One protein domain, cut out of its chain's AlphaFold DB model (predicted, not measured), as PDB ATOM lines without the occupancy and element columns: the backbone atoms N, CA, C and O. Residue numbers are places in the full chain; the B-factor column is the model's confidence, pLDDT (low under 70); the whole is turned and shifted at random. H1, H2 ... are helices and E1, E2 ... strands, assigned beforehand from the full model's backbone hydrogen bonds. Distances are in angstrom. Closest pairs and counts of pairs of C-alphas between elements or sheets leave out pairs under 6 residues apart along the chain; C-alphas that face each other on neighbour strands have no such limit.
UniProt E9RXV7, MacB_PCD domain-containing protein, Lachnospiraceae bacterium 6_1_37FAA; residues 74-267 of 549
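What this domain is: This is residues 74 to 267 of the 549 residues of the protein "MacB_PCD domain-containing protein" of Lachnospiraceae bacterium 6_1_37FAA (UniProt E9RXV7). A strongly twisted sheet of five strands, curled like part of a barrel, makes the body, with H4 over part of it, H2 and H3 grazing it, and a small pair of strands, E3 and E6, by the last residue of E2. The hairpin of E10 and E11 makes an arm whose tip, residues 228 to 233, sticks out, while the hairpin of E8 and E9 lies elsewhere with E1 close to E8. The printed part has 194 residues, with four named helices and twelve named strands in the order E1 E2 E3 E4 E5 H1 H2 E6 E7 E8 E9 E10 E11 E12 H3 H4; the large sheet runs E5 E4 E2 E7 E12, all antiparallel. The class is mixed, helices and strands, with under half of the residues in named elements. The whole is compact, with a radius of gyration of the C-alphas of 17.8 A and spans of 51 by 50 by 38 A.

Where its parts are: In the large sheet, E5 is residues 141 to 144, E4 122 to 131 and 22.5 A long, E2 95 to 101 and 18.1 A, E7 181 to 185 and 12.3 A, and E12 246 to 248. C-alpha 122 is at (-8.134, -35.570, -27.475). E3 is residues 107 to 110, E6 172 to 175, E8 191 to 193, E9 200 to 202, E10 223 to 227 and E11 234 to 238. E1, residues 89 to 91, begins with C-alpha 89 at (-28.644, -29.462, -19.333). H1 is residues 151 to 156, H2 158 to 165, H3 249 to 254, and H4, 256 to 267, is 16.5 A long and ends with C-alpha 267 at (-36.692, -42.739, -35.602).

How they stand to each other: E4 bends by 74 degrees at residue 128, and its pairing is staggered: residues 122 to 125 pair with E5 (N 124 and O 142, 3.0 A), residues 126 to 131 with E2 (N 100 and O 127, 2.9 A). Across the antiparallel neighbours E2 and E7, N 97 and O 183 are within hydrogen-bond range at 2.9 A, and across E7 and the edge strand E12, also antiparallel neighbours, N 182 and O 247 are within hydrogen-bond range at 2.9 A. H4 has a height over the sheet of 10.7 A, and on the local plane runs slantwise to E7 at 48 degrees. H3 and H4 touch only at the corner, Val 252 and Gln 259 having the closest C-alphas at 5.1 A. The closest C-alphas of H2 and E6, Asn 165 and Ile 174, are 5.0 A apart; H1 and H2 meet only through their link. E1 pairs with no named strand. Every O i to N i+4 pair is within hydrogen-bond range in H1, H2, H3 and H4.

The domain as a whole: The C-alphas farthest apart, of Phe 82 and Pro 256, are 54.3 A apart. The printed part has no cut. The links E3 to E4 and E9 to E10 are long. Mean pLDDT of the printed part is 89.6, with residue 119 under 70.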
ATOM      1  N   VAL A  74     -31.837 -33.584 -18.135       89.25
ATOM      2  CA  VAL A  74     -31.443 -33.410 -16.731       89.25
ATOM      3  C   VAL A  74     -30.830 -32.034 -16.581       89.25
ATOM      4  O   VAL A  74     -30.037 -31.610 -17.420       89.25
ATOM      5  N   TYR A  75     -31.178 -31.346 -15.510       89.31
ATOM      6  CA  TYR A  75     -30.568 -30.072 -15.181       89.31
ATOM      7  C   TYR A  75     -29.377 -30.284 -14.255       89.31
ATOM      8  O   TYR A  75     -29.512 -30.909 -13.208       89.31
ATOM      9  N   ALA A  76     -28.207 -29.797 -14.660       87.56
ATOM     10  CA  ALA A  76     -26.952 -30.077 -13.969       87.56
ATOM     11  C   ALA A  76     -26.036 -28.846 -13.989       87.56
ATOM     12  O   ALA A  76     -25.010 -28.857 -14.673       87.56
ATOM     13  N   PRO A  77     -26.403 -27.756 -13.294       87.88
ATOM     14  CA  PRO A  77     -25.670 -26.500 -13.363       87.88
ATOM     15  C   PRO A  77     -24.222 -26.678 -12.903       87.88
ATOM     16  O   PRO A  77     -23.943 -27.392 -11.940       87.88
ATOM     17  N   LEU A  78     -23.305 -25.980 -13.568       84.81
ATOM     18  CA  LEU A  78     -21.920 -25.892 -13.121       84.81
ATOM     19  C   LEU A  78     -21.770 -24.754 -12.131       84.81
ATOM     20  O   LEU A  78     -22.379 -23.694 -12.277       84.81
ATOM     21  N   TRP A  79     -20.896 -24.978 -11.163       85.00
ATOM     22  CA  TRP A  79     -20.457 -23.971 -10.217       85.00
ATOM     23  C   TRP A  79     -18.970 -23.765 -10.434       85.00
ATOM     24  O   TRP A  79     -18.195 -24.723 -10.383       85.00
ATOM     25  N   ASP A  80     -18.569 -22.533 -10.713       82.69
ATOM     26  CA  ASP A  80     -17.153 -22.212 -10.799       82.69
ATOM     27  C   ASP A  80     -16.526 -22.048  -9.399       82.69
ATOM     28  O   ASP A  80     -17.195 -22.101  -8.362       82.69
ATOM     29  N   SER A  81     -15.207 -21.835  -9.347       83.75
ATOM     30  CA  SER A  81     -14.487 -21.635  -8.080       83.75
ATOM     31  C   SER A  81     -14.874 -20.350  -7.330       83.75
ATOM     32  O   SER A  81     -14.489 -20.191  -6.171       83.75
ATOM     33  N   PHE A  82     -15.611 -19.437  -7.966       84.19
ATOM     34  CA  PHE A  82     -16.126 -18.201  -7.375       84.19
ATOM     35  C   PHE A  82     -17.592 -18.332  -6.924       84.19
ATOM     36  O   PHE A  82     -18.132 -17.391  -6.338       84.19
ATOM     37  N   GLY A  83     -18.214 -19.499  -7.131       84.00
ATOM     38  CA  GLY A  83     -19.617 -19.758  -6.822       84.00
ATOM     39  C   GLY A  83     -20.587 -19.184  -7.857       84.00
ATOM     40  O   GLY A  83     -21.784 -19.106  -7.576       84.00
ATOM     41  N   GLU A  84     -20.102 -18.772  -9.031       86.19
ATOM     42  CA  GLU A  84     -20.950 -18.364 -10.144       86.19
ATOM     43  C   GLU A  84     -21.610 -19.598 -10.762       86.19
ATOM     44  O   GLU A  84     -20.963 -20.596 -11.098       86.19
ATOM     45  N   LYS A  85     -22.937 -19.525 -10.872       88.12
ATOM     46  CA  LYS A  85     -23.772 -20.605 -11.376       88.12
ATOM     47  C   LYS A  85     -23.937 -20.472 -12.878       88.12
ATOM     48  O   LYS A  85     -24.357 -19.438 -13.389       88.12
ATOM     49  N   THR A  86     -23.672 -21.567 -13.559       87.19
ATOM     50  CA  THR A  86     -23.691 -21.667 -15.004       87.19
ATOM     51  C   THR A  86     -24.708 -22.730 -15.415       87.19
ATOM     52  O   THR A  86     -24.512 -23.927 -15.214       87.19
ATOM     53  N   GLU A  87     -25.831 -22.273 -15.961       88.00
ATOM     54  CA  GLU A  87     -26.998 -23.090 -16.306       88.00
ATOM     55  C   GLU A  87     -26.686 -24.053 -17.466       88.00
ATOM     56  O   GLU A  87     -26.305 -23.615 -18.554       88.00
ATOM     57  N   GLN A  88     -26.848 -25.364 -17.263       89.75
ATOM     58  CA  GLN A  88     -26.685 -26.358 -18.328       89.75
ATOM     59  C   GLN A  88     -27.590 -27.576 -18.146       89.75
ATOM     60  O   GLN A  88     -28.032 -27.894 -17.037       89.75
ATOM     61  N   TRP A  89     -27.804 -28.280 -19.254       91.12
ATOM     62  CA  TRP A  89     -28.644 -29.462 -19.333       91.12
ATOM     63  C   TRP A  89     -27.935 -30.618 -20.042       91.12
ATOM     64  O   TRP A  89     -27.184 -30.410 -20.995       91.12
ATOM     65  N   TYR A  90     -28.234 -31.836 -19.601       89.62
ATOM     66  CA  TYR A  90     -27.791 -33.090 -20.207       89.62
ATOM     67  C   TYR A  90     -28.965 -33.797 -20.864       89.62
ATOM     68  O   TYR A  90     -30.079 -33.793 -20.338       89.62
ATOM     69  N   MET A  91     -28.722 -34.434 -22.006       89.44
ATOM     70  CA  MET A  91     -29.688 -35.364 -22.581       89.44
ATOM     71  C   MET A  91     -29.929 -36.528 -21.611       89.44
ATOM     72  O   MET A  91     -29.002 -37.000 -20.963       89.44
ATOM     73  N   ARG A  92     -31.171 -37.015 -21.543       87.94
ATOM     74  CA  ARG A  92     -31.511 -38.272 -20.849       87.94
ATOM     75  C   ARG A  92     -31.422 -39.506 -21.747       87.94
ATOM     76  O   ARG A  92     -31.736 -40.600 -21.323       87.94
ATOM     77  N   SER A  93     -31.053 -39.341 -23.012       88.88
ATOM     78  CA  SER A  93     -30.966 -40.456 -23.948       88.88
ATOM     79  C   SER A  93     -29.791 -40.287 -24.891       88.88
ATOM     80  O   SER A  93     -29.280 -39.179 -25.070       88.88
ATOM     81  N   GLN A  94     -29.373 -41.400 -25.492       90.56
ATOM     82  CA  GLN A  94     -28.428 -41.401 -26.592       90.56
ATOM     83  C   GLN A  94     -28.948 -40.585 -27.783       90.56
ATOM     84  O   GLN A  94     -30.139 -40.288 -27.904       90.56
ATOM     85  N   ASN A  95     -28.059 -40.282 -28.719       93.62
ATOM     86  CA  ASN A  95     -28.393 -39.511 -29.903       93.62
ATOM     87  C   ASN A  95     -27.796 -40.127 -31.173       93.62
ATOM     88  O   ASN A  95     -26.747 -40.760 -31.141       93.62
ATOM     89  N   VAL A  96     -28.442 -39.904 -32.317       95.69
ATOM     90  CA  VAL A  96     -27.909 -40.287 -33.630       95.69
ATOM     91  C   VAL A  96     -27.571 -39.023 -34.398       95.69
ATOM     92  O   VAL A  96     -28.437 -38.172 -34.605       95.69
ATOM     93  N   ILE A  97     -26.332 -38.900 -34.861       97.12
ATOM     94  CA  ILE A  97     -25.881 -37.760 -35.661       97.12
ATOM     95  C   ILE A  97     -25.430 -38.206 -37.045       97.12
ATOM     96  O   ILE A  97     -24.896 -39.298 -37.222       97.12
ATOM     97  N   CYS A  98     -25.596 -37.334 -38.039       97.69
ATOM     98  CA  CYS A  98     -24.803 -37.403 -39.260       97.69
ATOM     99  C   CYS A  98     -23.868 -36.206 -39.320       97.69
ATOM    100  O   CYS A  98     -24.304 -35.076 -39.088       97.69
ATOM    101  N   PHE A  99     -22.606 -36.435 -39.659       97.62
ATOM    102  CA  PHE A  99     -21.569 -35.413 -39.587       97.62
ATOM    103  C   PHE A  99     -20.518 -35.567 -40.690       97.62
ATOM    104  O   PHE A  99     -20.468 -36.576 -41.392       97.62
ATOM    105  N   LYS A 100     -19.693 -34.529 -40.836       97.38
ATOM    106  CA  LYS A 100     -18.448 -34.529 -41.611       97.38
ATOM    107  C   LYS A 100     -17.296 -34.083 -40.736       97.38
ATOM    108  O   LYS A 100     -17.511 -33.351 -39.770       97.38
ATOM    109  N   ILE A 101     -16.085 -34.442 -41.120       96.81
ATOM    110  CA  ILE A 101     -14.887 -33.880 -40.513       96.81
ATOM    111  C   ILE A 101     -14.623 -32.484 -41.072       96.81
ATOM    112  O   ILE A 101     -14.741 -32.246 -42.271       96.81
ATOM    113  N   ASN A 102     -14.285 -31.544 -40.192       93.75
ATOM    114  CA  ASN A 102     -13.951 -30.175 -40.576       93.75
ATOM    115  C   ASN A 102     -12.424 -29.985 -40.580       93.75
ATOM    116  O   ASN A 102     -11.877 -29.242 -39.769       93.75
ATOM    117  N   ALA A 103     -11.742 -30.705 -41.475       93.81
ATOM    118  CA  ALA A 103     -10.289 -30.673 -41.665       93.81
ATOM    119  C   ALA A 103      -9.932 -30.849 -43.151       93.81
ATOM    120  O   ALA A 103     -10.790 -31.206 -43.952       93.81
ATOM    121  N   SER A 104      -8.681 -30.588 -43.537       93.75
ATOM    122  CA  SER A 104      -8.192 -30.793 -44.914       93.75
ATOM    123  C   SER A 104      -7.527 -32.151 -45.142       93.75
ATOM    124  O   SER A 104      -7.319 -32.542 -46.287       93.75
ATOM    125  N   GLU A 105      -7.173 -32.854 -44.069       95.75
ATOM    126  CA  GLU A 105      -6.505 -34.157 -44.089       95.75
ATOM    127  C   GLU A 105      -7.314 -35.167 -43.259       95.75
ATOM    128  O   GLU A 105      -8.100 -34.743 -42.402       95.75
ATOM    129  N   PRO A 106      -7.160 -36.485 -43.503       96.25
ATOM    130  CA  PRO A 106      -7.772 -37.514 -42.670       96.25
ATOM    131  C   PRO A 106      -7.411 -37.340 -41.197       96.25
ATOM    132  O   PRO A 106      -6.251 -37.118 -40.855       96.25
ATOM    133  N   ILE A 107      -8.412 -37.466 -40.333       96.00
ATOM    134  CA  ILE A 107      -8.220 -37.483 -38.888       96.00
ATOM    135  C   ILE A 107      -8.072 -38.929 -38.444       96.00
ATOM    136  O   ILE A 107      -8.889 -39.781 -38.790       96.00
ATOM    137  N   VAL A 108      -7.024 -39.179 -37.669       95.69
ATOM    138  CA  VAL A 108      -6.751 -40.464 -37.036       95.69
ATOM    139  C   VAL A 108      -7.055 -40.323 -35.554       95.69
ATOM    140  O   VAL A 108      -6.506 -39.439 -34.901       95.69
ATOM    141  N   LEU A 109      -7.949 -41.170 -35.059       94.94
ATOM    142  CA  LEU A 109      -8.380 -41.203 -33.671       94.94
ATOM    143  C   LEU A 109      -7.953 -42.550 -33.084       94.94
ATOM    144  O   LEU A 109      -8.566 -43.572 -33.390       94.94
ATOM    145  N   ASP A 110      -6.862 -42.573 -32.322       93.12
ATOM    146  CA  ASP A 110      -6.335 -43.813 -31.743       93.12
ATOM    147  C   ASP A 110      -7.300 -44.392 -30.702       93.12
ATOM    148  O   ASP A 110      -7.878 -43.655 -29.908       93.12
ATOM    149  N   TYR A 111      -7.480 -45.711 -30.706       91.56
ATOM    150  CA  TYR A 111      -8.185 -46.404 -29.638       91.56
ATOM    151  C   TYR A 111      -7.237 -46.679 -28.480       91.56
ATOM    152  O   TYR A 111      -6.050 -46.998 -28.638       91.56
ATOM    153  N   HIS A 112      -7.788 -46.572 -27.284       85.88
ATOM    154  CA  HIS A 112      -7.066 -46.753 -26.052       85.88
ATOM    155  C   HIS A 112      -7.890 -47.636 -25.136       85.88
ATOM    156  O   HIS A 112      -9.077 -47.411 -24.960       85.88
ATOM    157  N   THR A 113      -7.263 -48.656 -24.550       82.44
ATOM    158  CA  THR A 113      -7.934 -49.447 -23.520       82.44
ATOM    159  C   THR A 113      -8.287 -48.528 -22.346       82.44
ATOM    160  O   THR A 113      -7.388 -47.792 -21.912       82.44
ATOM    161  N   PRO A 114      -9.528 -48.581 -21.821       74.81
ATOM    162  CA  PRO A 114      -9.948 -47.734 -20.710       74.81
ATOM    163  C   PRO A 114      -8.960 -47.819 -19.536       74.81
ATOM    164  O   PRO A 114      -8.681 -48.906 -19.018       74.81
ATOM    165  N   ASP A 115      -8.412 -46.677 -19.116       74.38
ATOM    166  CA  ASP A 115      -7.449 -46.572 -18.013       74.38
ATOM    167  C   ASP A 115      -7.854 -45.433 -17.073       74.38
ATOM    168  O   ASP A 115      -7.802 -44.261 -17.435       74.38
ATOM    169  N   LEU A 116      -8.195 -45.781 -15.828       70.56
ATOM    170  CA  LEU A 116      -8.629 -44.841 -14.788       70.56
ATOM    171  C   LEU A 116      -7.592 -43.751 -14.451       70.56
ATOM    172  O   LEU A 116      -7.940 -42.768 -13.797       70.56
ATOM    173  N   TYR A 117      -6.325 -43.929 -14.833       75.62
ATOM    174  CA  TYR A 117      -5.256 -42.952 -14.595       75.62
ATOM    175  C   TYR A 117      -4.904 -42.120 -15.827       75.62
ATOM    176  O   TYR A 117      -4.093 -41.190 -15.728       75.62
ATOM    177  N   ARG A 118      -5.508 -42.422 -16.979       72.81
ATOM    178  CA  ARG A 118      -5.384 -41.599 -18.173       72.81
ATOM    179  C   ARG A 118      -6.270 -40.368 -18.009       72.81
ATOM    180  O   ARG A 118      -7.433 -40.448 -17.644       72.81
ATOM    181  N   THR A 119      -5.669 -39.205 -18.228       65.75
ATOM    182  CA  THR A 119      -6.346 -37.897 -18.155       65.75
ATOM    183  C   THR A 119      -6.238 -37.140 -19.475       65.75
ATOM    184  O   THR A 119      -6.588 -35.965 -19.558       65.75
ATOM    185  N   GLU A 120      -5.699 -37.799 -20.503       74.19
ATOM    186  CA  GLU A 120      -5.545 -37.228 -21.831       74.19
ATOM    187  C   GLU A 120      -6.872 -37.365 -22.569       74.19
ATOM    188  O   GLU A 120      -7.333 -38.466 -22.836       74.19
ATOM    189  N   THR A 121      -7.480 -36.230 -22.888       77.31
ATOM    190  CA  THR A 121      -8.654 -36.159 -23.751       77.31
ATOM    191  C   THR A 121      -8.236 -35.471 -25.038       77.31
ATOM    192  O   THR A 121      -7.739 -34.338 -25.019       77.31
ATOM    193  N   TRP A 122      -8.428 -36.142 -26.166       87.62
ATOM    194  CA  TRP A 122      -8.134 -35.570 -27.475       87.62
ATOM    195  C   TRP A 122      -9.378 -34.932 -28.053       87.62
ATOM    196  O   TRP A 122     -10.497 -35.326 -27.750       87.62
ATOM    197  N   THR A 123      -9.189 -33.933 -28.909       92.00
ATOM    198  CA  THR A 123     -10.302 -33.254 -29.572       92.00
ATOM    199  C   THR A 123     -10.114 -33.296 -31.073       92.00
ATOM    200  O   THR A 123      -8.989 -33.223 -31.572       92.00
ATOM    201  N   PHE A 124     -11.218 -33.386 -31.806       94.38
ATOM    202  CA  PHE A 124     -11.189 -33.344 -33.260       94.38
ATOM    203  C   PHE A 124     -12.317 -32.471 -33.817       94.38
ATOM    204  O   PHE A 124     -13.419 -32.440 -33.260       94.38
ATOM    205  N   PRO A 125     -12.066 -31.726 -34.907       95.25
ATOM    206  CA  PRO A 125     -13.068 -30.871 -35.518       95.25
ATOM    207  C   PRO A 125     -14.069 -31.676 -36.354       95.25
ATOM    208  O   PRO A 125     -13.703 -32.460 -37.233       95.25
ATOM    209  N   LEU A 126     -15.353 -31.399 -36.158       95.50
ATOM    210  CA  LEU A 126     -16.438 -31.974 -36.944       95.50
ATOM    211  C   LEU A 126     -17.533 -30.945 -37.223       95.50
ATOM    212  O   LEU A 126     -17.648 -29.901 -36.586       95.50
ATOM    213  N   LYS A 127     -18.380 -31.264 -38.193       95.31
ATOM    214  CA  LYS A 127     -19.593 -30.527 -38.513       95.31
ATOM    215  C   LYS A 127     -20.769 -31.488 -38.517       95.31
ATOM    216  O   LYS A 127     -20.950 -32.246 -39.471       95.31
ATOM    217  N   VAL A 128     -21.596 -31.414 -37.480       95.31
ATOM    218  CA  VAL A 128     -22.877 -32.124 -37.443       95.31
ATOM    219  C   VAL A 128     -23.813 -31.507 -38.483       95.31
ATOM    220  O   VAL A 128     -24.089 -30.309 -38.475       95.31
ATOM    221  N   LEU A 129     -24.268 -32.335 -39.420       95.56
ATOM    222  CA  LEU A 129     -25.193 -31.962 -40.487       95.56
ATOM    223  C   LEU A 129     -26.648 -32.067 -40.025       95.56
ATOM    224  O   LEU A 129     -27.487 -31.262 -40.422       95.56
ATOM    225  N   LYS A 130     -26.946 -33.093 -39.223       95.44
ATOM    226  CA  LYS A 130     -28.264 -33.364 -38.641       95.44
ATOM    227  C   LYS A 130     -28.120 -34.265 -37.416       95.44
ATOM    228  O   LYS A 130     -27.170 -35.039 -37.334       95.44
ATOM    229  N   ASN A 131     -29.100 -34.208 -36.522       94.75
ATOM    230  CA  ASN A 131     -29.197 -35.062 -35.341       94.75
ATOM    231  C   ASN A 131     -30.645 -35.532 -35.127       94.75
ATOM    232  O   ASN A 131     -31.583 -34.833 -35.517       94.75
ATOM    233  N   ALA A 132     -30.818 -36.710 -34.532       95.00
ATOM    234  CA  ALA A 132     -32.125 -37.283 -34.225       95.00
ATOM    235  C   ALA A 132     -32.806 -36.569 -33.048       95.00
ATOM    236  O   ALA A 132     -34.030 -36.475 -33.034       95.00
ATOM    237  N   ALA A 133     -32.027 -36.002 -32.120       91.88
ATOM    238  CA  ALA A 133     -32.524 -35.216 -30.993       91.88
ATOM    239  C   ALA A 133     -33.272 -33.922 -31.389       91.88
ATOM    240  O   ALA A 133     -34.003 -33.357 -30.581       91.88
ATOM    241  N   GLY A 134     -33.113 -33.425 -32.620       91.12
ATOM    242  CA  GLY A 134     -33.712 -32.170 -33.086       91.12
ATOM    243  C   GLY A 134     -33.087 -30.895 -32.497       91.12
ATOM    244  O   GLY A 134     -33.688 -29.826 -32.595       91.12
ATOM    245  N   PHE A 135     -31.901 -30.974 -31.887       90.94
ATOM    246  CA  PHE A 135     -31.231 -29.816 -31.285       90.94
ATOM    247  C   PHE A 135     -30.614 -28.920 -32.368       90.94
ATOM    248  O   PHE A 135     -30.137 -29.402 -33.401       90.94
ATOM    249  N   ALA A 136     -30.663 -27.604 -32.152       88.00
ATOM    250  CA  ALA A 136     -30.487 -26.610 -33.209       88.00
ATOM    251  C   ALA A 136     -29.023 -26.365 -33.598       88.00
ATOM    252  O   ALA A 136     -28.722 -26.184 -34.778       88.00
ATOM    253  N   GLU A 137     -28.117 -26.343 -32.622       86.62
ATOM    254  CA  GLU A 137     -26.690 -26.085 -32.835       86.62
ATOM    255  C   GLU A 137     -25.863 -27.104 -32.061       86.62
ATOM    256  O   GLU A 137     -26.054 -27.236 -30.860       86.62
ATOM    257  N   TYR A 138     -24.943 -27.790 -32.743       89.44
ATOM    258  CA  TYR A 138     -23.995 -28.749 -32.161       89.44
ATOM    259  C   TYR A 138     -22.592 -28.143 -32.052       89.44
ATOM    260  O   TYR A 138     -22.284 -27.191 -32.783       89.44
ATOM    261  N   PRO A 139     -21.717 -28.704 -31.198       88.25
ATOM    262  CA  PRO A 139     -20.330 -28.278 -31.135       88.25
ATOM    263  C   PRO A 139     -19.596 -28.560 -32.454       88.25
ATOM    264  O   PRO A 139     -19.921 -29.485 -33.201       88.25
ATOM    265  N   GLN A 140     -18.595 -27.726 -32.753       90.06
ATOM    266  CA  GLN A 140     -17.756 -27.840 -33.960       90.06
ATOM    267  C   GLN A 140     -16.497 -28.693 -33.741       90.06
ATOM    268  O   GLN A 140     -15.689 -28.881 -34.652       90.06
ATOM    269  N   ARG A 141     -16.311 -29.177 -32.517       91.62
ATOM    270  CA  ARG A 141     -15.267 -30.105 -32.097       91.62
ATOM    271  C   ARG A 141     -15.834 -30.987 -30.991       91.62
ATOM    272  O   ARG A 141     -16.703 -30.526 -30.260       91.62
ATOM    273  N   MET A 142     -15.372 -32.220 -30.885       93.25
ATOM    274  CA  MET A 142     -15.738 -33.117 -29.789       93.25
ATOM    275  C   MET A 142     -14.480 -33.734 -29.198       93.25
ATOM    276  O   MET A 142     -13.472 -33.887 -29.894       93.25
ATOM    277  N   ALA A 143     -14.565 -34.031 -27.911       91.19
ATOM    278  CA  ALA A 143     -13.589 -34.783 -27.154       91.19
ATOM    279  C   ALA A 143     -13.747 -36.287 -27.416       91.19
ATOM    280  O   ALA A 143     -14.848 -36.747 -27.699       91.19
ATOM    281  N   TYR A 144     -12.677 -37.064 -27.307       90.50
ATOM    282  CA  TYR A 144     -12.740 -38.522 -27.218       90.50
ATOM    283  C   TYR A 144     -11.558 -39.047 -26.386       90.50
ATOM    284  O   TYR A 144     -10.535 -38.364 -26.261       90.50
ATOM    285  N   ASP A 145     -11.713 -40.253 -25.841       82.94
ATOM    286  CA  ASP A 145     -10.643 -41.023 -25.189       82.94
ATOM    287  C   ASP A 145     -10.600 -42.454 -25.761       82.94
ATOM    288  O   ASP A 145      -9.768 -42.752 -26.614       82.94
ATOM    289  N   ASP A 146     -11.576 -43.297 -25.416       82.50
ATOM    290  CA  ASP A 146     -11.659 -44.718 -25.808       82.50
ATOM    291  C   ASP A 146     -12.923 -45.068 -26.624       82.50
ATOM    292  O   ASP A 146     -13.234 -46.234 -26.868       82.50
ATOM    293  N   PHE A 147     -13.665 -44.045 -27.056       89.69
ATOM    294  CA  PHE A 147     -14.969 -44.156 -27.721       89.69
ATOM    295  C   PHE A 147     -16.060 -44.851 -26.893       89.69
ATOM    296  O   PHE A 147     -17.126 -45.121 -27.446       89.69
ATOM    297  N   GLY A 148     -15.849 -45.096 -25.598       86.12
ATOM    298  CA  GLY A 148     -16.819 -45.732 -24.710       86.12
ATOM    299  C   GLY A 148     -16.869 -47.260 -24.783       86.12
ATOM    300  O   GLY A 148     -17.880 -47.822 -24.365       86.12
ATOM    301  N   PHE A 149     -15.822 -47.919 -25.297       87.62
ATOM    302  CA  PHE A 149     -15.734 -49.381 -25.397       87.62
ATOM    303  C   PHE A 149     -14.565 -49.964 -24.603       87.62
ATOM    304  O   PHE A 149     -13.435 -49.470 -24.669       87.62
ATOM    305  N   ASP A 150     -14.807 -51.093 -23.936       89.31
ATOM    306  CA  ASP A 150     -13.714 -51.926 -23.441       89.31
ATOM    307  C   ASP A 150     -13.012 -52.701 -24.575       89.31
ATOM    308  O   ASP A 150     -13.381 -52.629 -25.750       89.31
ATOM    309  N   GLN A 151     -11.934 -53.412 -24.234       90.44
ATOM    310  CA  GLN A 151     -11.105 -54.100 -25.228       90.44
ATOM    311  C   GLN A 151     -11.832 -55.270 -25.903       90.44
ATOM    312  O   GLN A 151     -11.565 -55.555 -27.074       90.44
ATOM    313  N   GLU A 152     -12.704 -55.967 -25.176       90.25
ATOM    314  CA  GLU A 152     -13.477 -57.086 -25.711       90.25
ATOM    315  C   GLU A 152     -14.502 -56.554 -26.714       90.25
ATOM    316  O   GLU A 152     -14.498 -56.974 -27.870       90.25
ATOM    317  N   GLU A 153     -15.259 -55.525 -26.323       89.00
ATOM    318  CA  GLU A 153     -16.231 -54.855 -27.188       89.00
ATOM    319  C   GLU A 153     -15.590 -54.263 -28.447       89.00
ATOM    320  O   GLU A 153     -16.139 -54.383 -29.540       89.00
ATOM    321  N   TRP A 154     -14.419 -53.636 -28.319       92.06
ATOM    322  CA  TRP A 154     -13.693 -53.096 -29.468       92.06
ATOM    323  C   TRP A 154     -13.274 -54.193 -30.454       92.06
ATOM    324  O   TRP A 154     -13.386 -54.027 -31.670       92.06
ATOM    325  N   THR A 155     -12.812 -55.331 -29.926       93.06
ATOM    326  CA  THR A 155     -12.366 -56.477 -30.731       93.06
ATOM    327  C   THR A 155     -13.533 -57.125 -31.478       93.06
ATOM    328  O   THR A 155     -13.360 -57.552 -32.620       93.06
ATOM    329  N   ASP A 156     -14.732 -57.135 -30.894       92.25
ATOM    330  CA  ASP A 156     -15.937 -57.659 -31.547       92.25
ATOM    331  C   ASP A 156     -16.308 -56.901 -32.839       92.25
ATOM    332  O   ASP A 156     -16.990 -57.460 -33.699       92.25
ATOM    333  N   PHE A 157     -15.822 -55.664 -33.017       94.06
ATOM    334  CA  PHE A 157     -16.053 -54.829 -34.203       94.06
ATOM    335  C   PHE A 157     -14.867 -54.768 -35.181       94.06
ATOM    336  O   PHE A 157     -14.828 -53.892 -36.051       94.06
ATOM    337  N   GLU A 158     -13.884 -55.669 -35.067       95.62
ATOM    338  CA  GLU A 158     -12.643 -55.628 -35.856       95.62
ATOM    339  C   GLU A 158     -12.902 -55.510 -37.374       95.62
ATOM    340  O   GLU A 158     -12.285 -54.692 -38.064       95.62
ATOM    341  N   GLU A 159     -13.842 -56.289 -37.916       95.94
ATOM    342  CA  GLU A 159     -14.136 -56.303 -39.355       95.94
ATOM    343  C   GLU A 159     -14.854 -55.027 -39.827       95.94
ATOM    344  O   GLU A 159     -14.565 -54.489 -40.904       95.94
ATOM    345  N   GLU A 160     -15.758 -54.489 -39.013       95.69
ATOM    346  CA  GLU A 160     -16.436 -53.221 -39.253       95.69
ATOM    347  C   GLU A 160     -15.460 -52.042 -39.200       95.69
ATOM    348  O   GLU A 160     -15.540 -51.152 -40.054       95.69
ATOM    349  N   ILE A 161     -14.506 -52.054 -38.265       97.00
ATOM    350  CA  ILE A 161     -13.456 -51.034 -38.157       97.00
ATOM    351  C   ILE A 161     -12.567 -51.060 -39.405       97.00
ATOM    352  O   ILE A 161     -12.323 -50.006 -39.999       97.00
ATOM    353  N   LYS A 162     -12.156 -52.241 -39.892       97.19
ATOM    354  CA  LYS A 162     -11.403 -52.359 -41.159       97.19
ATOM    355  C   LYS A 162     -12.167 -51.743 -42.330       97.19
ATOM    356  O   LYS A 162     -11.605 -50.992 -43.135       97.19
ATOM    357  N   LYS A 163     -13.472 -52.025 -42.420       95.75
ATOM    358  CA  LYS A 163     -14.355 -51.488 -43.468       95.75
ATOM    359  C   LYS A 163     -14.515 -49.967 -43.372       95.75
ATOM    360  O   LYS A 163     -14.494 -49.294 -44.410       95.75
ATOM    361  N   LEU A 164     -14.656 -49.429 -42.158       97.06
ATOM    362  CA  LEU A 164     -14.730 -47.991 -41.887       97.06
ATOM    363  C   LEU A 164     -13.427 -47.289 -42.289       97.06
ATOM    364  O   LEU A 164     -13.458 -46.325 -43.057       97.06
ATOM    365  N   ASN A 165     -12.294 -47.819 -41.824       97.19
ATOM    366  CA  ASN A 165     -10.964 -47.252 -42.037       97.19
ATOM    367  C   ASN A 165     -10.482 -47.392 -43.485       97.19
ATOM    368  O   ASN A 165      -9.634 -46.611 -43.922       97.19
ATOM    369  N   GLN A 166     -11.023 -48.366 -44.228       94.44
ATOM    370  CA  GLN A 166     -10.534 -48.801 -45.544       94.44
ATOM    371  C   GLN A 166      -9.095 -49.340 -45.484       94.44
ATOM    372  O   GLN A 166      -8.336 -49.248 -46.450       94.44
ATOM    373  N   THR A 167      -8.707 -49.892 -44.334       95.88
ATOM    374  CA  THR A 167      -7.381 -50.464 -44.074       95.88
ATOM    375  C   THR A 167      -7.513 -51.677 -43.150       95.88
ATOM    376  O   THR A 167      -8.594 -51.949 -42.645       95.88
ATOM    377  N   ASN A 168      -6.413 -52.398 -42.914       95.94
ATOM    378  CA  ASN A 168      -6.378 -53.480 -41.922       95.94
ATOM    379  C   ASN A 168      -6.019 -52.990 -40.504       95.94
ATOM    380  O   ASN A 168      -5.842 -53.824 -39.625       95.94
ATOM    381  N   ASP A 169      -5.834 -51.682 -40.303       95.06
ATOM    382  CA  ASP A 169      -5.505 -51.104 -38.998       95.06
ATOM    383  C   ASP A 169      -6.791 -50.946 -38.180       95.06
ATOM    384  O   ASP A 169      -7.735 -50.286 -38.629       95.06
ATOM    385  N   THR A 170      -6.827 -51.579 -37.011       95.38
ATOM    386  CA  THR A 170      -7.978 -51.612 -36.101       95.38
ATOM    387  C   THR A 170      -7.673 -51.002 -34.743       95.38
ATOM    388  O   THR A 170      -8.542 -50.990 -33.883       95.38
ATOM    389  N   ASP A 171      -6.479 -50.441 -34.550       94.19
ATOM    390  CA  ASP A 171      -6.091 -49.785 -33.296       94.19
ATOM    391  C   ASP A 171      -6.568 -48.318 -33.250       94.19
ATOM    392  O   ASP A 171      -6.151 -47.543 -32.395       94.19
ATOM    393  N   LYS A 172      -7.391 -47.897 -34.220       94.44
ATOM    394  CA  LYS A 172      -7.840 -46.515 -34.431       94.44
ATOM    395  C   LYS A 172      -9.083 -46.440 -35.303       94.44
ATOM    396  O   LYS A 172      -9.421 -47.386 -36.012       94.44
ATOM    397  N   ILE A 173      -9.696 -45.264 -35.336       96.75
ATOM    398  CA  ILE A 173     -10.690 -44.852 -36.328       96.75
ATOM    399  C   ILE A 173     -10.071 -43.796 -37.251       96.75
ATOM    400  O   ILE A 173      -9.462 -42.831 -36.792       96.75
ATOM    401  N   ILE A 174     -10.248 -43.955 -38.564       97.25
ATOM    402  CA  ILE A 174      -9.774 -43.013 -39.588       97.25
ATOM    403  C   ILE A 174     -10.975 -42.355 -40.269       97.25
ATOM    404  O   ILE A 174     -11.770 -43.016 -40.943       97.25
ATOM    405  N   LEU A 175     -11.092 -41.034 -40.128       97.44
ATOM    406  CA  LEU A 175     -12.191 -40.240 -40.678       97.44
ATOM    407  C   LEU A 175     -11.684 -39.290 -41.770       97.44
ATOM    408  O   LEU A 175     -10.778 -38.487 -41.553       97.44
ATOM    409  N   TYR A 176     -12.288 -39.357 -42.953       96.94
ATOM    410  CA  TYR A 176     -11.874 -38.631 -44.150       96.94
ATOM    411  C   TYR A 176     -12.733 -37.359 -44.344       96.94
ATOM    412  O   TYR A 176     -13.958 -37.438 -44.235       96.94
ATOM    413  N   PRO A 177     -12.139 -36.187 -44.660       94.62
ATOM    414  CA  PRO A 177     -12.852 -34.908 -44.786       94.62
ATOM    415  C   PRO A 177     -14.051 -34.868 -45.738       94.62
ATOM    416  O   PRO A 177     -15.055 -34.211 -45.452       94.62
ATOM    417  N   ASP A 178     -13.951 -35.556 -46.875       91.56
ATOM    418  CA  ASP A 178     -14.968 -35.505 -47.931       91.56
ATOM    419  C   ASP A 178     -16.121 -36.502 -47.713       91.56
ATOM    420  O   ASP A 178     -17.139 -36.441 -48.411       91.56
ATOM    421  N   GLU A 179     -16.002 -37.364 -46.702       96.81
ATOM    422  CA  GLU A 179     -16.971 -38.407 -46.377       96.81
ATOM    423  C   GLU A 179     -18.045 -37.920 -45.393       96.81
ATOM    424  O   GLU A 179     -17.827 -37.058 -44.539       96.81
ATOM    425  N   GLU A 180     -19.247 -38.490 -45.515       98.12
ATOM    426  CA  GLU A 180     -20.323 -38.332 -44.532       98.12
ATOM    427  C   GLU A 180     -20.363 -39.552 -43.627       98.12
ATOM    428  O   GLU A 180     -20.333 -40.682 -44.108       98.12
ATOM    429  N   TYR A 181     -20.529 -39.323 -42.332       98.44
ATOM    430  CA  TYR A 181     -20.632 -40.374 -41.330       98.44
ATOM    431  C   TYR A 181     -21.987 -40.317 -40.639       98.44
ATOM    432  O   TYR A 181     -22.602 -39.252 -40.533       98.44
ATOM    433  N   VAL A 182     -22.453 -41.469 -40.166       98.06
ATOM    434  CA  VAL A 182     -23.523 -41.583 -39.174       98.06
ATOM    435  C   VAL A 182     -22.943 -42.239 -37.929       98.06
ATOM    436  O   VAL A 182     -22.201 -43.207 -38.058       98.06
ATOM    437  N   ALA A 183     -23.253 -41.694 -36.755       97.38
ATOM    438  CA  ALA A 183     -22.839 -42.256 -35.476       97.38
ATOM    439  C   ALA A 183     -23.995 -42.253 -34.473       97.38
ATOM    440  O   ALA A 183     -24.783 -41.302 -34.442       97.38
ATOM    441  N   VAL A 184     -24.069 -43.301 -33.656       95.56
ATOM    442  CA  VAL A 184     -24.851 -43.325 -32.417       95.56
ATOM    443  C   VAL A 184     -23.914 -42.961 -31.274       95.56
ATOM    444  O   VAL A 184     -22.910 -43.635 -31.053       95.56
ATOM    445  N   LEU A 185     -24.242 -41.885 -30.570       94.06
ATOM    446  CA  LEU A 185     -23.473 -41.365 -29.451       94.06
ATOM    447  C   LEU A 185     -24.245 -41.536 -28.154       94.06
ATOM    448  O   LEU A 185     -25.469 -41.392 -28.150       94.06
ATOM    449  N   ARG A 186     -23.533 -41.768 -27.049       90.56
ATOM    450  CA  ARG A 186     -24.099 -41.713 -25.695       90.56
ATOM    451  C   ARG A 186     -24.736 -40.339 -25.433       90.56
ATOM    452  O   ARG A 186     -24.508 -39.381 -26.172       90.56
ATOM    453  N   ALA A 187     -25.566 -40.249 -24.397       87.31
ATOM    454  CA  ALA A 187     -26.143 -38.988 -23.945       87.31
ATOM    455  C   ALA A 187     -25.065 -37.902 -23.774       87.31
ATOM    456  O   ALA A 187     -24.049 -38.130 -23.120       87.31
ATOM    457  N   GLN A 188     -25.306 -36.734 -24.372       88.00
ATOM    458  CA  GLN A 188     -24.381 -35.596 -24.383       88.00
ATOM    459  C   GLN A 188     -24.865 -34.483 -23.446       88.00
ATOM    460  O   GLN A 188     -26.071 -34.311 -23.223       88.00
ATOM    461  N   GLY A 189     -23.922 -33.715 -22.916       82.12
ATOM    462  CA  GLY A 189     -24.116 -32.591 -22.011       82.12
ATOM    463  C   GLY A 189     -24.094 -31.218 -22.678       82.12
ATOM    464  O   GLY A 189     -24.190 -31.075 -23.896       82.12
ATOM    465  N   SER A 190     -23.972 -30.191 -21.833       89.31
ATOM    466  CA  SER A 190     -23.673 -28.811 -22.243       89.31
ATOM    467  C   SER A 190     -24.721 -28.146 -23.130       89.31
ATOM    468  O   SER A 190     -24.418 -27.284 -23.959       89.31
ATOM    469  N   TRP A 191     -25.984 -28.506 -22.951       91.44
ATOM    470  CA  TRP A 191     -27.080 -27.878 -23.674       91.44
ATOM    471  C   TRP A 191     -27.637 -26.697 -22.896       91.44
ATOM    472  O   TRP A 191     -27.585 -26.675 -21.670       91.44
ATOM    473  N   GLN A 192     -28.214 -25.735 -23.609       91.44
ATOM    474  CA  GLN A 192     -29.046 -24.681 -23.046       91.44
ATOM    475  C   GLN A 192     -30.313 -24.495 -23.871       91.44
ATOM    476  O   GLN A 192     -30.334 -24.696 -25.087       91.44
ATOM    477  N   TRP A 193     -31.372 -24.058 -23.206       89.88
ATOM    478  CA  TRP A 193     -32.566 -23.587 -23.886       89.88
ATOM    479  C   TRP A 193     -32.272 -22.318 -24.677       89.88
ATOM    480  O   TRP A 193     -31.667 -21.378 -24.161       89.88
ATOM    481  N   ARG A 194     -32.791 -22.244 -25.901       89.12
ATOM    482  CA  ARG A 194     -32.653 -21.042 -26.722       89.12
ATOM    483  C   ARG A 194     -33.438 -19.876 -26.132       89.12
ATOM    484  O   ARG A 194     -34.592 -20.015 -25.719       89.12
ATOM    485  N   GLU A 195     -32.844 -18.689 -26.150       81.25
ATOM    486  CA  GLU A 195     -33.561 -17.477 -25.767       81.25
ATOM    487  C   GLU A 195     -34.656 -17.159 -26.799       81.25
ATOM    488  O   GLU A 195     -34.389 -16.960 -27.987       81.25
ATOM    489  N   ASN A 196     -35.909 -17.087 -26.338       75.25
ATOM    490  CA  ASN A 196     -37.089 -16.708 -27.129       75.25
ATOM    491  C   ASN A 196     -37.444 -17.647 -28.305       75.25
ATOM    492  O   ASN A 196     -38.149 -17.227 -29.228       75.25
ATOM    493  N   LYS A 197     -36.970 -18.900 -28.302       74.69
ATOM    494  CA  LYS A 197     -37.313 -19.930 -29.300       74.69
ATOM    495  C   LYS A 197     -37.441 -21.303 -28.645       74.69
ATOM    496  O   LYS A 197     -36.838 -21.549 -27.608       74.69
ATOM    497  N   GLU A 198     -38.191 -22.194 -29.285       75.69
ATOM    498  CA  GLU A 198     -38.214 -23.612 -28.920       75.69
ATOM    499  C   GLU A 198     -36.910 -24.310 -29.337       75.69
ATOM    500  O   GLU A 198     -36.246 -23.917 -30.309       75.69
ATOM    501  N   GLY A 199     -36.563 -25.359 -28.593       83.44
ATOM    502  CA  GLY A 199     -35.384 -26.187 -28.820       83.44
ATOM    503  C   GLY A 199     -34.168 -25.807 -27.974       83.44
ATOM    504  O   GLY A 199     -34.124 -24.775 -27.301       83.44
ATOM    505  N   MET A 200     -33.171 -26.684 -28.041       90.31
ATOM    506  CA  MET A 200     -31.913 -26.602 -27.300       90.31
ATOM    507  C   MET A 200     -30.761 -26.258 -28.252       90.31
ATOM    508  O   MET A 200     -30.792 -26.611 -29.437       90.31
ATOM    509  N   GLU A 201     -29.738 -25.585 -27.741       91.62
ATOM    510  CA  GLU A 201     -28.485 -25.298 -28.443       91.62
ATOM    511  C   GLU A 201     -27.278 -25.598 -27.551       91.62
ATOM    512  O   GLU A 201     -27.373 -25.556 -26.325       91.62
ATOM    513  N   HIS A 202     -26.150 -25.939 -28.170       90.75
ATOM    514  CA  HIS A 202     -24.915 -26.229 -27.452       90.75
ATOM    515  C   HIS A 202     -24.294 -24.957 -26.850       90.75
ATOM    516  O   HIS A 202     -24.149 -23.936 -27.535       90.75
ATOM    517  N   ARG A 203     -23.860 -25.043 -25.592       88.25
ATOM    518  CA  ARG A 203     -23.134 -24.001 -24.850       88.25
ATOM    519  C   ARG A 203     -21.740 -23.773 -25.443       88.25
ATOM    520  O   ARG A 203     -20.977 -24.708 -25.628       88.25
ATOM    521  N   LYS A 204     -21.365 -22.530 -25.749       83.44
ATOM    522  CA  LYS A 204     -20.059 -22.214 -26.391       83.44
ATOM    523  C   LYS A 204     -19.005 -21.682 -25.419       83.44
ATOM    524  O   LYS A 204     -17.864 -21.465 -25.807       83.44
ATOM    525  N   ASP A 205     -19.417 -21.417 -24.194       80.06
ATOM    526  CA  ASP A 205     -18.678 -20.749 -23.126       80.06
ATOM    527  C   ASP A 205     -18.104 -21.729 -22.090       80.06
ATOM    528  O   ASP A 205     -17.469 -21.306 -21.128       80.06
ATOM    529  N   LEU A 206     -18.298 -23.036 -22.290       78.19
ATOM    530  CA  LEU A 206     -17.691 -24.075 -21.466       78.19
ATOM    531  C   LEU A 206     -16.253 -24.364 -21.891       78.19
ATOM    532  O   LEU A 206     -15.875 -24.226 -23.054       78.19
ATOM    533  N   TRP A 207     -15.440 -24.748 -20.909       71.19
ATOM    534  CA  TRP A 207     -14.013 -25.004 -21.088       71.19
ATOM    535  C   TRP A 207     -13.700 -26.443 -21.530       71.19
ATOM    536  O   TRP A 207     -12.581 -26.690 -21.977       71.19
ATOM    537  N   TYR A 208     -14.664 -27.364 -21.426       76.69
ATOM    538  CA  TYR A 208     -14.564 -28.747 -21.898       76.69
ATOM    539  C   TYR A 208     -15.450 -28.966 -23.133       76.69
ATOM    540  O   TYR A 208     -16.420 -28.239 -23.347       76.69
ATOM    541  N   ASP A 209     -15.082 -29.948 -23.956       80.38
ATOM    542  CA  ASP A 209     -15.816 -30.321 -25.166       80.38
ATOM    543  C   ASP A 209     -16.692 -31.552 -24.910       80.38
ATOM    544  O   ASP A 209     -16.374 -32.383 -24.061       80.38
ATOM    545  N   GLU A 210     -17.782 -31.682 -25.666       85.81
ATOM    546  CA  GLU A 210     -18.657 -32.855 -25.597       85.81
ATOM    547  C   GLU A 210     -17.946 -34.127 -26.048       85.81
ATOM    548  O   GLU A 210     -17.252 -34.125 -27.067       85.81
ATOM    549  N   GLU A 211     -18.165 -35.217 -25.318       87.81
ATOM    550  CA  GLU A 211     -17.547 -36.507 -25.612       87.81
ATOM    551  C   GLU A 211     -18.209 -37.195 -26.819       87.81
ATOM    552  O   GLU A 211     -19.437 -37.247 -26.974       87.81
ATOM    553  N   PHE A 212     -17.368 -37.752 -27.685       92.88
ATOM    554  CA  PHE A 212     -17.711 -38.605 -28.814       92.88
ATOM    555  C   PHE A 212     -17.635 -40.072 -28.377       92.88
ATOM    556  O   PHE A 212     -16.818 -40.851 -28.865       92.88
ATOM    557  N   ASN A 213     -18.494 -40.447 -27.431       91.94
ATOM    558  CA  ASN A 213     -18.599 -41.830 -26.978       91.94
ATOM    559  C   ASN A 213     -19.627 -42.555 -27.836       91.94
ATOM    560  O   ASN A 213     -20.807 -42.193 -27.837       91.94
ATOM    561  N   LEU A 214     -19.168 -43.559 -28.575       93.62
ATOM    562  CA  LEU A 214     -20.020 -44.455 -29.337       93.62
ATOM    563  C   LEU A 214     -20.858 -45.290 -28.370       93.62
ATOM    564  O   LEU A 214     -20.437 -45.605 -27.260       93.62
ATOM    565  N   PHE A 215     -22.090 -45.597 -28.767       88.19
ATOM    566  CA  PHE A 215     -23.020 -46.262 -27.864       88.19
ATOM    567  C   PHE A 215     -23.979 -47.181 -28.607       88.19
ATOM    568  O   PHE A 215     -24.452 -46.857 -29.698       88.19
ATOM    569  N   THR A 216     -24.317 -48.302 -27.980       84.81
ATOM    570  CA  THR A 216     -25.393 -49.185 -28.436       84.81
ATOM    571  C   THR A 216     -26.736 -48.617 -27.975       84.81
ATOM    572  O   THR A 216     -26.926 -48.463 -26.771       84.81
ATOM    573  N   PRO A 217     -27.687 -48.298 -28.876       84.56
ATOM    574  CA  PRO A 217     -28.988 -47.763 -28.481       84.56
ATOM    575  C   PRO A 217     -29.685 -48.586 -27.390       84.56
ATOM    576  O   PRO A 217     -29.740 -49.811 -27.475       84.56
ATOM    577  N   VAL A 218     -30.330 -47.916 -26.429       79.50
ATOM    578  CA  VAL A 218     -31.104 -48.586 -25.365       79.50
ATOM    579  C   VAL A 218     -32.252 -49.468 -25.899       79.50
ATOM    580  O   VAL A 218     -32.700 -50.405 -25.245       79.50
ATOM    581  N   GLN A 219     -32.716 -49.216 -27.123       85.81
ATOM    582  CA  GLN A 219     -33.730 -50.026 -27.805       85.81
ATOM    583  C   GLN A 219     -33.205 -51.377 -28.303       85.81
ATOM    584  O   GLN A 219     -33.990 -52.313 -28.496       85.81
ATOM    585  N   ASP A 220     -31.897 -51.473 -28.537       85.69
ATOM    586  CA  ASP A 220     -31.286 -52.629 -29.184       85.69
ATOM    587  C   ASP A 220     -30.912 -53.739 -28.196       85.69
ATOM    588  O   ASP A 220     -30.541 -54.834 -28.618       85.69
ATOM    589  N   TYR A 221     -31.084 -53.516 -26.892       77.31
ATOM    590  CA  TYR A 221     -30.987 -54.589 -25.909       77.31
ATOM    591  C   TYR A 221     -32.095 -55.633 -26.126       77.31
ATOM    592  O   TYR A 221     -33.260 -55.326 -26.407       77.31
ATOM    593  N   GLU A 222     -31.723 -56.908 -26.014       74.00
ATOM    594  CA  GLU A 222     -32.637 -58.029 -26.207       74.00
ATOM    595  C   GLU A 222     -33.655 -58.092 -25.069       74.00
ATOM    596  O   GLU A 222     -34.856 -58.247 -25.309       74.00
ATOM    597  N   LYS A 223     -33.170 -57.955 -23.831       76.19
ATOM    598  CA  LYS A 223     -33.979 -57.970 -22.612       76.19
ATOM    599  C   LYS A 223     -33.397 -57.002 -21.590       76.19
ATOM    600  O   LYS A 223     -32.193 -57.016 -21.362       76.19
ATOM    601  N   ALA A 224     -34.265 -56.238 -20.938       81.25
ATOM    602  CA  ALA A 224     -33.963 -55.556 -19.686       81.25
ATOM    603  C   ALA A 224     -34.564 -56.377 -18.538       81.25
ATOM    604  O   ALA A 224     -35.703 -56.848 -18.645       81.25
ATOM    605  N   ARG A 225     -33.807 -56.600 -17.464       85.50
ATOM    606  CA  ARG A 225     -34.271 -57.341 -16.287       85.50
ATOM    607  C   ARG A 225     -33.912 -56.578 -15.027       85.50
ATOM    608  O   ARG A 225     -32.780 -56.141 -14.878       85.50
ATOM    609  N   LEU A 226     -34.875 -56.477 -14.122       89.50
ATOM    610  CA  LEU A 226     -34.627 -55.948 -12.791       89.50
ATOM    611  C   LEU A 226     -33.759 -56.937 -12.005       89.50
ATOM    612  O   LEU A 226     -34.022 -58.146 -12.033       89.50
ATOM    613  N   THR A 227     -32.742 -56.425 -11.323       91.38
ATOM    614  CA  THR A 227     -31.865 -57.192 -10.444       91.38
ATOM    615  C   THR A 227     -31.957 -56.704  -9.005       91.38
ATOM    616  O   THR A 227     -32.260 -55.543  -8.736       91.38
ATOM    617  N   TYR A 228     -31.696 -57.626  -8.078       91.81
ATOM    618  CA  TYR A 228     -31.845 -57.421  -6.635       91.81
ATOM    619  C   TYR A 228     -30.601 -57.833  -5.845       91.81
ATOM    620  O   TYR A 228     -30.647 -57.939  -4.622       91.81
ATOM    621  N   ASP A 229     -29.487 -58.145  -6.503       88.25
ATOM    622  CA  ASP A 229     -28.240 -58.595  -5.875       88.25
ATOM    623  C   ASP A 229     -27.453 -57.456  -5.201       88.25
ATOM    624  O   ASP A 229     -26.677 -57.718  -4.279       88.25
ATOM    625  N   GLY A 230     -27.738 -56.204  -5.567       85.38
ATOM    626  CA  GLY A 230     -27.182 -54.991  -4.968       85.38
ATOM    627  C   GLY A 230     -27.878 -54.495  -3.693       85.38
ATOM    628  O   GLY A 230     -28.666 -55.195  -3.047       85.38
ATOM    629  N   SER A 231     -27.527 -53.259  -3.319       80.81
ATOM    630  CA  SER A 231     -28.165 -52.522  -2.215       80.81
ATOM    631  C   SER A 231     -29.500 -51.887  -2.610       80.81
ATOM    632  O   SER A 231     -30.341 -51.720  -1.739       80.81
ATOM    633  N   SER A 232     -29.680 -51.578  -3.896       85.31
ATOM    634  CA  SER A 232     -30.905 -51.055  -4.516       85.31
ATOM    635  C   SER A 232     -31.211 -51.866  -5.779       85.31
ATOM    636  O   SER A 232     -30.388 -52.688  -6.200       85.31
ATOM    637  N   GLU A 233     -32.391 -51.665  -6.353       89.00
ATOM    638  CA  GLU A 233     -32.806 -52.302  -7.601       89.00
ATOM    639  C   GLU A 233     -32.094 -51.672  -8.810       89.00
ATOM    640  O   GLU A 233     -31.941 -50.453  -8.890       89.00
ATOM    641  N   HIS A 234     -31.680 -52.491  -9.781       86.44
ATOM    642  CA  HIS A 234     -31.020 -52.022 -11.007       86.44
ATOM    643  C   HIS A 234     -31.561 -52.730 -12.250       86.44
ATOM    644  O   HIS A 234     -32.079 -53.843 -12.165       86.44
ATOM    645  N   LEU A 235     -31.437 -52.101 -13.420       85.50
ATOM    646  CA  LEU A 235     -31.747 -52.738 -14.700       85.50
ATOM    647  C   LEU A 235     -30.472 -53.316 -15.329       85.50
ATOM    648  O   LEU A 235     -29.543 -52.593 -15.675       85.50
ATOM    649  N   GLU A 236     -30.443 -54.635 -15.510       84.44
ATOM    650  CA  GLU A 236     -29.422 -55.330 -16.296       84.44
ATOM    651  C   GLU A 236     -29.932 -55.527 -17.727       84.44
ATOM    652  O   GLU A 236     -31.051 -56.012 -17.946       84.44
ATOM    653  N   TYR A 237     -29.101 -55.175 -18.707       79.62
ATOM    654  CA  TYR A 237     -29.450 -55.248 -20.120       79.62
ATOM    655  C   TYR A 237     -28.640 -56.325 -20.854       79.62
ATOM    656  O   TYR A 237     -27.412 -56.299 -20.892       79.62
ATOM    657  N   GLU A 238     -29.345 -57.260 -21.487       79.75
ATOM    658  CA  GLU A 238     -28.770 -58.311 -22.331       79.75
ATOM    659  C   GLU A 238     -28.527 -57.740 -23.741       79.75
ATOM    660  O   GLU A 238     -29.480 -57.369 -24.435       79.75
ATOM    661  N   LYS A 239     -27.259 -57.608 -24.157       72.06
ATOM    662  CA  LYS A 239     -26.879 -57.034 -25.461       72.06
ATOM    663  C   LYS A 239     -27.305 -57.944 -26.612       72.06
ATOM    664  O   LYS A 239     -27.079 -59.150 -26.581       72.06
ATOM    665  N   LYS A 240     -27.867 -57.347 -27.664       76.31
ATOM    666  CA  LYS A 240     -28.024 -57.995 -28.969       76.31
ATOM    667  C   LYS A 240     -26.816 -57.653 -29.841       76.31
ATOM    668  O   LYS A 240     -26.244 -56.578 -29.695       76.31
ATOM    669  N   ALA A 241     -26.475 -58.525 -30.789       79.56
ATOM    670  CA  ALA A 241     -25.560 -58.160 -31.866       79.56
ATOM    671  C   ALA A 241     -26.116 -56.942 -32.625       79.56
ATOM    672  O   ALA A 241     -27.226 -56.993 -33.170       79.56
ATOM    673  N   VAL A 242     -25.346 -55.856 -32.636       85.69
ATOM    674  CA  VAL A 242     -25.658 -54.597 -33.321       85.69
ATOM    675  C   VAL A 242     -24.526 -54.242 -34.279       85.69
ATOM    676  O   VAL A 242     -23.392 -54.646 -34.038       85.69
ATOM    677  N   PRO A 243     -24.794 -53.503 -35.365       92.12
ATOM    678  CA  PRO A 243     -23.729 -52.951 -36.194       92.12
ATOM    679  C   PRO A 243     -22.819 -52.018 -35.392       92.12
ATOM    680  O   PRO A 243     -23.287 -51.346 -34.472       92.12
ATOM    681  N   PHE A 244     -21.553 -51.898 -35.806       94.69
ATOM    682  CA  PHE A 244     -20.641 -50.920 -35.214       94.69
ATOM    683  C   PHE A 244     -21.274 -49.511 -35.234       94.69
ATOM    684  O   PHE A 244     -21.734 -49.092 -36.310       94.69
ATOM    685  N   PRO A 245     -21.327 -48.774 -34.099       95.00
ATOM    686  CA  PRO A 245     -22.182 -47.587 -33.973       95.00
ATOM    687  C   PRO A 245     -21.798 -46.386 -34.831       95.00
ATOM    688  O   PRO A 245     -22.536 -45.402 -34.841       95.00
ATOM    689  N   ILE A 246     -20.686 -46.452 -35.565       97.44
ATOM    690  CA  ILE A 246     -20.280 -45.468 -36.565       97.44
ATOM    691  C   ILE A 246     -20.065 -46.131 -37.925       97.44
ATOM    692  O   ILE A 246     -19.424 -47.170 -38.048       97.44
ATOM    693  N   GLN A 247     -20.592 -45.503 -38.975       97.38
ATOM    694  CA  GLN A 247     -20.459 -45.976 -40.351       97.38
ATOM    695  C   GLN A 247     -20.281 -44.807 -41.319       97.38
ATOM    696  O   GLN A 247     -20.813 -43.711 -41.105       97.38
ATOM    697  N   ARG A 248     -19.618 -45.059 -42.454       97.75
ATOM    698  CA  ARG A 248     -19.728 -44.169 -43.618       97.75
ATOM    699  C   ARG A 248     -21.157 -44.211 -44.136       97.75
ATOM    700  O   ARG A 248     -21.723 -45.273 -44.392       97.75
ATOM    701  N   LEU A 249     -21.735 -43.042 -44.360       96.88
ATOM    702  CA  LEU A 249     -23.104 -42.921 -44.834       96.88
ATOM    703  C   LEU A 249     -23.268 -43.478 -46.256       96.88
ATOM    704  O   LEU A 249     -24.358 -43.922 -46.610       96.88
ATOM    705  N   GLU A 250     -22.209 -43.487 -47.073       96.12
ATOM    706  CA  GLU A 250     -22.222 -44.161 -48.376       96.12
ATOM    707  C   GLU A 250     -22.400 -45.682 -48.237       96.12
ATOM    708  O   GLU A 250     -23.210 -46.265 -48.960       96.12
ATOM    709  N   ASP A 251     -21.716 -46.317 -47.282       95.75
ATOM    710  CA  ASP A 251     -21.836 -47.758 -47.038       95.75
ATOM    711  C   ASP A 251     -23.233 -48.113 -46.531       95.75
ATOM    712  O   ASP A 251     -23.862 -49.036 -47.050       95.75
ATOM    713  N   VAL A 252     -23.776 -47.307 -45.612       96.75
ATOM    714  CA  VAL A 252     -25.163 -47.441 -45.134       96.75
ATOM    715  C   VAL A 252     -26.171 -47.306 -46.281       96.75
ATOM    716  O   VAL A 252     -27.217 -47.937 -46.253       96.75
ATOM    717  N   ARG A 253     -25.894 -46.500 -47.316       96.12
ATOM    718  CA  ARG A 253     -26.780 -46.372 -48.493       96.12
ATOM    719  C   ARG A 253     -26.697 -47.574 -49.441       96.12
ATOM    720  O   ARG A 253     -27.653 -47.805 -50.179       96.12
ATOM    721  N   LYS A 254     -25.565 -48.282 -49.472       96.81
ATOM    722  CA  LYS A 254     -25.330 -49.449 -50.343       96.81
ATOM    723  C   LYS A 254     -25.826 -50.758 -49.727       96.81
ATOM    724  O   LYS A 254     -26.099 -51.697 -50.469       96.81
ATOM    725  N   ASP A 255     -25.937 -50.805 -48.405       97.12
ATOM    726  CA  ASP A 255     -26.334 -51.976 -47.634       97.12
ATOM    727  C   ASP A 255     -27.770 -51.816 -47.090       97.12
ATOM    728  O   ASP A 255     -28.001 -50.990 -46.200       97.12
ATOM    729  N   PRO A 256     -28.757 -52.578 -47.603       97.12
ATOM    730  CA  PRO A 256     -30.144 -52.476 -47.157       97.12
ATOM    731  C   PRO A 256     -30.359 -52.775 -45.666       97.12
ATOM    732  O   PRO A 256     -31.275 -52.203 -45.071       97.12
ATOM    733  N   GLU A 257     -29.547 -53.646 -45.059       95.69
ATOM    734  CA  GLU A 257     -29.683 -54.019 -43.647       95.69
ATOM    735  C   GLU A 257     -29.193 -52.884 -42.746       95.69
ATOM    736  O   GLU A 257     -29.933 -52.432 -41.866       95.69
ATOM    737  N   LEU A 258     -28.013 -52.324 -43.041       95.50
ATOM    738  CA  LEU A 258     -27.517 -51.129 -42.346       95.50
ATOM    739  C   LEU A 258     -28.451 -49.932 -42.550       95.50
ATOM    740  O   LEU A 258     -28.710 -49.173 -41.612       95.50
ATOM    741  N   GLN A 259     -28.998 -49.764 -43.757       96.88
ATOM    742  CA  GLN A 259     -29.958 -48.700 -44.034       96.88
ATOM    743  C   GLN A 259     -31.209 -48.824 -43.160       96.88
ATOM    744  O   GLN A 259     -31.683 -47.822 -42.616       96.88
ATOM    745  N   ALA A 260     -31.760 -50.034 -43.042       95.62
ATOM    746  CA  ALA A 260     -32.923 -50.301 -42.207       95.62
ATOM    747  C   ALA A 260     -32.611 -50.038 -40.727       95.62
ATOM    748  O   ALA A 260     -33.387 -49.342 -40.067       95.62
ATOM    749  N   TYR A 261     -31.451 -50.502 -40.252       95.31
ATOM    750  CA  TYR A 261     -30.983 -50.301 -38.883       95.31
ATOM    751  C   TYR A 261     -30.885 -48.815 -38.517       95.31
ATOM    752  O   TYR A 261     -31.622 -48.343 -37.651       95.31
ATOM    753  N   PHE A 262     -30.070 -48.029 -39.232       95.88
ATOM    754  CA  PHE A 262     -29.882 -46.610 -38.902       95.88
ATOM    755  C   PHE A 262     -31.152 -45.778 -39.108       95.88
ATOM    756  O   PHE A 262     -31.341 -44.763 -38.436       95.88
ATOM    757  N   LYS A 263     -32.059 -46.192 -40.003       95.88
ATOM    758  CA  LYS A 263     -33.373 -45.551 -40.146       95.88
ATOM    759  C   LYS A 263     -34.270 -45.809 -38.931       95.88
ATOM    760  O   LYS A 263     -34.970 -44.883 -38.515       95.88
ATOM    761  N   LYS A 264     -34.269 -47.032 -38.387       95.19
ATOM    762  CA  LYS A 264     -34.985 -47.368 -37.146       95.19
ATOM    763  C   LYS A 264     -34.372 -46.618 -35.967       95.19
ATOM    764  O   LYS A 264     -35.095 -45.860 -35.332       95.19
ATOM    765  N   ALA A 265     -33.054 -46.718 -35.776       94.50
ATOM    766  CA  ALA A 265     -32.330 -46.030 -34.706       94.50
ATOM    767  C   ALA A 265     -32.611 -44.520 -34.715       94.50
ATOM    768  O   ALA A 265     -33.007 -43.955 -33.702       94.50
ATOM    769  N   TRP A 266     -32.538 -43.870 -35.883       96.06
ATOM    770  CA  TRP A 266     -32.881 -42.451 -36.012       96.06
ATOM    771  C   TRP A 266     -34.306 -42.139 -35.539       96.06
ATOM    772  O   TRP A 266     -34.536 -41.145 -34.849       96.06
ATOM    773  N   LYS A 267     -35.284 -42.962 -35.936       95.56
ATOM    774  CA  LYS A 267     -36.692 -42.739 -35.602       95.56
ATOM    775  C   LYS A 267     -36.958 -42.965 -34.117       95.56
ATOM    776  O   LYS A 267     -37.583 -42.107 -33.499       95.56
TER     777      LYS A 267